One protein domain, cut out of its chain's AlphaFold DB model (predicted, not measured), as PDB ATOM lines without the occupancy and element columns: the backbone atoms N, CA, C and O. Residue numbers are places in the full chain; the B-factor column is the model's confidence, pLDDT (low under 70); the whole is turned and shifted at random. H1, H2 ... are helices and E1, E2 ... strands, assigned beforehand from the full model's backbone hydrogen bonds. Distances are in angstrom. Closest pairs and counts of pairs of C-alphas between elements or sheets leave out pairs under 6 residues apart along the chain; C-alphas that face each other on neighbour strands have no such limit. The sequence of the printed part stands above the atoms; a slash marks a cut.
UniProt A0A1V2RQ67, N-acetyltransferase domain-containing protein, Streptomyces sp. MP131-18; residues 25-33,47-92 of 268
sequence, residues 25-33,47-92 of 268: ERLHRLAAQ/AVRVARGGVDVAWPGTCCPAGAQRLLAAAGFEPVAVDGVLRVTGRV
ATOM      1  N   GLU A  25      -3.589 -33.741  39.456       79.19
ATOM      2  CA  GLU A  25      -3.147 -33.369  40.809       79.19
ATOM      3  C   GLU A  25      -3.793 -34.235  41.907       79.19
ATOM      4  O   GLU A  25      -3.139 -34.631  42.879       79.19
ATOM      5  N   ARG A  26      -5.071 -34.603  41.743       79.69
ATOM      6  CA  ARG A  26      -5.766 -35.545  42.634       79.69
ATOM      7  C   ARG A  26      -5.086 -36.916  42.658       79.69
ATOM      8  O   ARG A  26      -4.889 -37.464  43.742       79.69
ATOM      9  N   LEU A  27      -4.695 -37.443  41.498       83.56
ATOM     10  CA  LEU A  27      -4.001 -38.730  41.401       83.56
ATOM     11  C   LEU A  27      -2.594 -38.681  42.009       83.56
ATOM     12  O   LEU A  27      -2.199 -39.618  42.699       83.56
ATOM     13  N   HIS A  28      -1.858 -37.579  41.845       84.56
ATOM     14  CA  HIS A  28      -0.561 -37.409  42.510       84.56
ATOM     15  C   HIS A  28      -0.681 -37.354  44.039       84.56
ATOM     16  O   HIS A  28       0.134 -37.966  44.734       84.56
ATOM     17  N   ARG A  29      -1.713 -36.682  44.573       80.69
ATOM     18  CA  ARG A  29      -2.012 -36.690  46.016       80.69
ATOM     19  C   ARG A  29      -2.372 -38.091  46.510       80.69
ATOM     20  O   ARG A  29      -1.837 -38.524  47.528       80.69
ATOM     21  N   LEU A  30      -3.209 -38.818  45.771       81.12
ATOM     22  CA  LEU A  30      -3.546 -40.211  46.079       81.12
ATOM     23  C   LEU A  30      -2.289 -41.101  46.092       81.12
ATOM     24  O   LEU A  30      -2.095 -41.873  47.024       81.12
ATOM     25  N   ALA A  31      -1.394 -40.940  45.114       86.50
ATOM     26  CA  ALA A  31      -0.147 -41.700  45.030       86.50
ATOM     27  C   ALA A  31       0.836 -41.388  46.168       86.50
ATOM     28  O   ALA A  31       1.602 -42.261  46.567       86.50
ATOM     29  N   ALA A  32       0.856 -40.155  46.683       80.75
ATOM     30  CA  ALA A  32       1.626 -39.819  47.882       80.75
ATOM     31  C   ALA A  32       1.057 -40.533  49.119       80.75
ATOM     32  O   ALA A  32       1.788 -41.240  49.799       80.75
ATOM     33  N   GLN A  33      -0.262 -40.471  49.321       78.19
ATOM     34  CA  GLN A  33      -0.931 -41.130  50.449       78.19
ATOM     35  C   GLN A  33      -0.757 -42.654  50.445       78.19
ATOM     36  O   GLN A  33      -0.582 -43.255  51.499       78.19
ATOM     37  N   ALA A  47       6.694 -50.229  43.893       89.88
ATOM     38  CA  ALA A  47       6.628 -49.174  42.894       89.88
ATOM     39  C   ALA A  47       5.201 -48.610  42.836       89.88
ATOM     40  O   ALA A  47       4.270 -49.325  42.469       89.88
ATOM     41  N   VAL A  48       5.039 -47.323  43.162       92.88
ATOM     42  CA  VAL A  48       3.758 -46.600  43.092       92.88
ATOM     43  C   VAL A  48       3.790 -45.615  41.926       92.88
ATOM     44  O   VAL A  48       4.625 -44.708  41.907       92.88
ATOM     45  N   ARG A  49       2.892 -45.769  40.948       92.81
ATOM     46  CA  ARG A  49       2.835 -44.925  39.742       92.81
ATOM     47  C   ARG A  49       1.435 -44.375  39.512       92.81
ATOM     48  O   ARG A  49       0.447 -45.082  39.676       92.81
ATOM     49  N   VAL A  50       1.350 -43.116  39.090       90.56
ATOM     50  CA  VAL A  50       0.092 -42.549  38.588       90.56
ATOM     51  C   VAL A  50      -0.185 -43.148  37.211       90.56
ATOM     52  O   VAL A  50       0.666 -43.080  36.327       90.56
ATOM     53  N   ALA A  51      -1.364 -43.737  37.047       88.50
ATOM     54  CA  ALA A  51      -1.836 -44.342  35.812       88.50
ATOM     55  C   ALA A  51      -3.174 -43.716  35.396       88.50
ATOM     56  O   ALA A  51      -3.817 -42.976  36.148       88.50
ATOM     57  N   ARG A  52      -3.626 -44.004  34.172       82.62
ATOM     58  CA  ARG A  52      -4.928 -43.521  33.704       82.62
ATOM     59  C   ARG A  52      -6.036 -44.127  34.571       82.62
ATOM     60  O   ARG A  52      -6.223 -45.337  34.577       82.62
ATOM     61  N   GLY A  53      -6.770 -43.276  35.288       80.94
ATOM     62  CA  GLY A  53      -7.894 -43.690  36.134       80.94
ATOM     63  C   GLY A  53      -7.523 -44.197  37.533       80.94
ATOM     64  O   GLY A  53      -8.410 -44.669  38.239       80.94
ATOM     65  N   GLY A  54      -6.259 -44.098  37.966       89.25
ATOM     66  CA  GLY A  54      -5.880 -44.528  39.313       89.25
ATOM     67  C   GLY A  54      -4.384 -44.489  39.608       89.25
ATOM     68  O   GLY A  54      -3.590 -43.867  38.903       89.25
ATOM     69  N   VAL A  55      -4.010 -45.155  40.692       91.38
ATOM     70  CA  VAL A  55      -2.628 -45.339  41.131       91.38
ATOM     71  C   VAL A  55      -2.315 -46.827  41.130       91.38
ATOM     72  O   VAL A  55      -2.993 -47.600  41.801       91.38
ATOM     73  N   ASP A  56      -1.275 -47.212  40.404       93.12
ATOM     74  CA  ASP A  56      -0.818 -48.592  40.304       93.12
ATOM     75  C   ASP A  56       0.294 -48.846  41.313       93.12
ATOM     76  O   ASP A  56       1.263 -48.085  41.394       93.12
ATOM     77  N   VAL A  57       0.150 -49.926  42.075       90.81
ATOM     78  CA  VAL A  57       1.118 -50.397  43.062       90.81
ATOM     79  C   VAL A  57       1.577 -51.792  42.661       90.81
ATOM     80  O   VAL A  57       0.771 -52.718  42.572       90.81
ATOM     81  N   ALA A  58       2.875 -51.952  42.427       89.88
ATOM     82  CA  ALA A  58       3.471 -53.218  42.016       89.88
ATOM     83  C   ALA A  58       4.737 -53.518  42.822       89.88
ATOM     84  O   ALA A  58       5.484 -52.603  43.163       89.88
ATOM     85  N   TRP A  59       5.008 -54.796  43.084       86.75
ATOM     86  CA  TRP A  59       6.249 -55.234  43.723       86.75
ATOM     87  C   TRP A  59       7.166 -55.904  42.695       86.75
ATOM     88  O   TRP A  59       6.689 -56.690  41.874       86.75
ATOM     89  N   PRO A  60       8.480 -55.619  42.709       78.19
ATOM     90  CA  PRO A  60       9.426 -56.318  41.850       78.19
ATOM     91  C   PRO A  60       9.401 -57.828  42.128       78.19
ATOM     92  O   PRO A  60       9.519 -58.255  43.276       78.19
ATOM     93  N   GLY A  61       9.254 -58.637  41.078       69.75
ATOM     94  CA  GLY A  61       9.465 -60.089  41.141       69.75
ATOM     95  C   GLY A  61       8.446 -60.899  41.953       69.75
ATOM     96  O   GLY A  61       8.690 -62.078  42.190       69.75
ATOM     97  N   THR A  62       7.321 -60.319  42.381       63.03
ATOM     98  CA  THR A  62       6.286 -61.026  43.158       63.03
ATOM     99  C   THR A  62       4.876 -60.626  42.728       63.03
ATOM    100  O   THR A  62       4.638 -59.506  42.278       63.03
ATOM    101  N   CYS A  63       3.921 -61.552  42.864       62.81
ATOM    102  CA  CYS A  63       2.501 -61.233  42.752       62.81
ATOM    103  C   CYS A  63       2.066 -60.351  43.933       62.81
ATOM    104  O   CYS A  63       2.635 -60.442  45.022       62.81
ATOM    105  N   CYS A  64       1.066 -59.487  43.710       66.81
ATOM    106  CA  CYS A  64       0.534 -58.571  44.720       66.81
ATOM    107  C   CYS A  64       0.406 -59.258  46.095       66.81
ATOM    108  O   CYS A  64      -0.362 -60.219  46.219       66.81
ATOM    109  N   PRO A  65       1.088 -58.767  47.149       71.00
ATOM    110  CA  PRO A  65       0.927 -59.338  48.471       71.00
ATOM    111  C   PRO A  65      -0.535 -59.169  48.885       71.00
ATOM    112  O   PRO A  65      -1.018 -58.047  49.036       71.00
ATOM    113  N   ALA A  66      -1.256 -60.267  49.116       75.19
ATOM    114  CA  ALA A  66      -2.630 -60.204  49.627       75.19
ATOM    115  C   ALA A  66      -2.718 -59.387  50.939       75.19
ATOM    116  O   ALA A  66      -3.752 -58.802  51.258       75.19
ATOM    117  N   GLY A  67      -1.608 -59.305  51.685       72.62
ATOM    118  CA  GLY A  67      -1.448 -58.413  52.833       72.62
ATOM    119  C   GLY A  67      -1.525 -56.922  52.483       72.62
ATOM    120  O   GLY A  67      -2.173 -56.179  53.211       72.62
ATOM    121  N   ALA A  68      -0.953 -56.488  51.357       78.69
ATOM    122  CA  ALA A  68      -0.972 -55.088  50.931       78.69
ATOM    123  C   ALA A  68      -2.374 -54.626  50.510       78.69
ATOM    124  O   ALA A  68      -2.792 -53.524  50.863       78.69
ATOM    125  N   GLN A  69      -3.139 -55.484  49.825       82.50
ATOM    126  CA  GLN A  69      -4.541 -55.196  49.510       82.50
ATOM    127  C   GLN A  69      -5.369 -55.001  50.786       82.50
ATOM    128  O   GLN A  69      -6.101 -54.020  50.902       82.50
ATOM    129  N   ARG A  70      -5.226 -55.908  51.765       73.00
ATOM    130  CA  ARG A  70      -5.920 -55.799  53.058       73.00
ATOM    131  C   ARG A  70      -5.501 -54.551  53.829       73.00
ATOM    132  O   ARG A  70      -6.367 -53.873  54.370       73.00
ATOM    133  N   LEU A  71      -4.209 -54.229  53.840       74.19
ATOM    134  CA  LEU A  71      -3.679 -53.021  54.468       74.19
ATOM    135  C   LEU A  71      -4.300 -51.761  53.857       74.19
ATOM    136  O   LEU A  71      -4.850 -50.936  54.576       74.19
ATOM    137  N   LEU A  72      -4.254 -51.627  52.532       76.19
ATOM    138  CA  LEU A  72      -4.760 -50.441  51.848       76.19
ATOM    139  C   LEU A  72      -6.282 -50.314  51.990       76.19
ATOM    140  O   LEU A  72      -6.776 -49.221  52.257       76.19
ATOM    141  N   ALA A  73      -7.028 -51.419  51.923       74.56
ATOM    142  CA  ALA A  73      -8.463 -51.418  52.212       74.56
ATOM    143  C   ALA A  73      -8.759 -51.010  53.672       74.56
ATOM    144  O   ALA A  73      -9.665 -50.211  53.933       74.56
ATOM    145  N   ALA A  74      -7.964 -51.494  54.632       62.34
ATOM    146  CA  ALA A  74      -8.055 -51.096  56.036       62.34
ATOM    147  C   ALA A  74      -7.681 -49.621  56.255       62.34
ATOM    148  O   ALA A  74      -8.276 -48.970  57.108       62.34
ATOM    149  N   ALA A  75      -6.787 -49.066  55.437       64.06
ATOM    150  CA  ALA A  75      -6.465 -47.638  55.389       64.06
ATOM    151  C   ALA A  75      -7.498 -46.805  54.599       64.06
ATOM    152  O   ALA A  75      -7.363 -45.588  54.447       64.06
ATOM    153  N   GLY A  76      -8.568 -47.447  54.121       69.12
ATOM    154  CA  GLY A  76      -9.692 -46.803  53.454       69.12
ATOM    155  C   GLY A  76      -9.445 -46.499  51.985       69.12
ATOM    156  O   GLY A  76     -10.207 -45.738  51.409       69.12
ATOM    157  N   PHE A  77      -8.407 -47.049  51.366       80.12
ATOM    158  CA  PHE A  77      -8.277 -47.029  49.914       80.12
ATOM    159  C   PHE A  77      -9.248 -48.025  49.274       80.12
ATOM    160  O   PHE A  77      -9.756 -48.928  49.938       80.12
ATOM    161  N   GLU A  78      -9.477 -47.878  47.974       83.38
ATOM    162  CA  GLU A  78     -10.242 -48.832  47.161       83.38
ATOM    163  C   GLU A  78      -9.286 -49.625  46.255       83.38
ATOM    164  O   GLU A  78      -9.138 -49.294  45.077       83.38
ATOM    165  N   PRO A  79      -8.550 -50.612  46.804       86.94
ATOM    166  CA  PRO A  79      -7.597 -51.388  46.033       86.94
ATOM    167  C   PRO A  79      -8.270 -52.553  45.290       86.94
ATOM    168  O   PRO A  79      -8.972 -53.371  45.889       86.94
ATOM    169  N   VAL A  80      -7.971 -52.684  44.001       87.38
ATOM    170  CA  VAL A  80      -8.388 -53.797  43.141       87.38
ATOM    171  C   VAL A  80      -7.144 -54.475  42.581       87.38
ATOM    172  O   VAL A  80      -6.307 -53.822  41.964       87.38
ATOM    173  N   ALA A  81      -7.007 -55.782  42.791       86.88
ATOM    174  CA  ALA A  81      -5.941 -56.554  42.164       86.88
ATOM    175  C   ALA A  81      -6.292 -56.818  40.690       86.88
ATOM    176  O   ALA A  81      -7.343 -57.386  40.400       86.88
ATOM    177  N   VAL A  82      -5.419 -56.407  39.772       83.19
ATOM    178  CA  VAL A  82      -5.542 -56.613  38.323       83.19
ATOM    179  C   VAL A  82      -4.170 -57.022  37.794       83.19
ATOM    180  O   VAL A  82      -3.213 -56.268  37.938       83.19
ATOM    181  N   ASP A  83      -4.061 -58.223  37.222       82.44
ATOM    182  CA  ASP A  83      -2.841 -58.733  36.572       82.44
ATOM    183  C   ASP A  83      -1.559 -58.605  37.419       82.44
ATOM    184  O   ASP A  83      -0.495 -58.210  36.947       82.44
ATOM    185  N   GLY A  84      -1.659 -58.911  38.718       80.69
ATOM    186  CA  GLY A  84      -0.527 -58.841  39.651       80.69
ATOM    187  C   GLY A  84      -0.180 -57.432  40.153       80.69
ATOM    188  O   GLY A  84       0.700 -57.301  41.001       80.69
ATOM    189  N   VAL A  85      -0.902 -56.403  39.703       87.62
ATOM    190  CA  VAL A  85      -0.803 -55.012  40.163       87.62
ATOM    191  C   VAL A  85      -1.999 -54.684  41.049       87.62
ATOM    192  O   VAL A  85      -3.124 -55.103  40.782       87.62
ATOM    193  N   LEU A  86      -1.783 -53.909  42.106       89.31
ATOM    194  CA  LEU A  86      -2.873 -53.354  42.895       89.31
ATOM    195  C   LEU A  86      -3.213 -51.954  42.383       89.31
ATOM    196  O   LEU A  86      -2.409 -51.031  42.504       89.31
ATOM    197  N   ARG A  87      -4.411 -51.789  41.827       91.19
ATOM    198  CA  ARG A  87      -4.922 -50.497  41.376       91.19
ATOM    199  C   ARG A  87      -5.741 -49.836  42.466       91.19
ATOM    200  O   ARG A  87      -6.720 -50.404  42.935       91.19
ATOM    201  N   VAL A  88      -5.368 -48.619  42.834       87.75
ATOM    202  CA  VAL A  88      -6.093 -47.778  43.783       87.75
ATOM    203  C   VAL A  88      -6.780 -46.659  43.011       87.75
ATOM    204  O   VAL A  88      -6.128 -45.760  42.481       87.75
ATOM    205  N   THR A  89      -8.106 -46.708  42.932       83.44
ATOM    206  CA  THR A  89      -8.917 -45.722  42.190       83.44
ATOM    207  C   THR A  89      -9.324 -44.530  43.048       83.44
ATOM    208  O   THR A  89      -9.688 -43.470  42.535       83.44
ATOM    209  N   GLY A  90      -9.232 -44.673  44.369       73.25
ATOM    210  CA  GLY A  90      -9.627 -43.637  45.301       73.25
ATOM    211  C   GLY A  90      -9.444 -44.034  46.755       73.25
ATOM    212  O   GLY A  90      -8.837 -45.054  47.095       73.25
ATOM    213  N   ARG A  91      -9.984 -43.180  47.620       71.31
ATOM    214  CA  ARG A  91     -10.100 -43.409  49.055       71.31
ATOM    215  C   ARG A  91     -11.571 -43.291  49.432       71.31
ATOM    216  O   ARG A  91     -12.203 -42.276  49.130       71.31
ATOM    217  N   VAL A  92     -12.079 -44.290  50.139       68.50
ATOM    218  CA  VAL A  92     -13.363 -44.259  50.831       68.50
ATOM    219  C   VAL A  92     -13.395 -43.007  51.710       68.50
ATOM    220  O   VAL A  92     -12.637 -42.893  52.673       68.50
TER     221      VAL A  92
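Overview. This is residues 25 to 33 and 47 to 92 of the 268 residues of the protein "N-acetyltransferase domain-containing protein" of Streptomyces sp. MP131-18 (UniProt A0A1V2RQ67). A strongly twisted sheet of four strands makes one layer, and two short helices, well separated from each other, cover one face of it: H1 is over E2, H2 over E4 and E3. The printed part has 55 residues, with two named helices and four named strands in the order H1, E1, E2, H2, E3, E4, and its class is mixed, helices and strands. The sheet's order is E1, E2, E4, E3, all antiparallel. The whole is compact, with a radius of gyration of the C-alphas of 10.3 A and spans of 29 by 21 by 16 A.

Arrangement. H1, residues 25 to 33, is on the sheet of E1, residues 47 to 51, E2, residues 54 to 58, E4, residues 85 to 91, and E3, residues 77 to 82. H1 has a height over the sheet of 7.8 A and lies over E2; its closest C-alphas to E2 are those of Ala 31 and Val 55, 5.9 A apart. On the local plane it stands at 33 degrees to E2, only just slantwise to the strands. E1 and E2 form a hairpin, with N 49 and O 56 within hydrogen-bond range at 2.9 A. E2 and E4 are antiparallel, with N 55 and O 88 at 2.8 A. H2, residues 66 to 74, is on the sheet at a height of 8.6 A, over E4 and E3; on the local plane it stands at 11 degrees to E3, along the strands. Its closest C-alphas to E3 are those of Gln 69 and Pro 79, 6.0 A apart. E2, H2 and E3 form a split strand-helix-strand unit, two strands running the same way with E4 between them in the sheet; its crossover is right-handed. E3 and E4 form a hairpin, with N 80 and O 87 at 2.8 A. H1 and H2 are apart. In both helices every O i to N i+4 pair is within hydrogen-bond range.

Along the chain. H1 begins at C-alpha 25, (-3.147, -33.369, 40.809), and is 12.6 A long. E1 is 12.0 A and E2 13.0 A long. H2, 12.4 A, begins at C-alpha 66, (-2.630, -60.204, 49.627). E3 is 15.3 A long, and E4, 17.3 A, ends at C-alpha 91, (-10.100, -43.409, 49.055).

Size, cuts and confidence. The C-alphas of Glu 25 and Gly 61, the two farthest apart, are 29.5 A apart. Residues 34 to 46 are not printed; C-alphas 33 and 47 are 13.4 A apart across that cut. Of the links printed whole, E2 to H2 is short and the others are tight. The mean pLDDT of the printed part is 80.6, and residues 61 to 64, 74 to 76 and 92 are under 70.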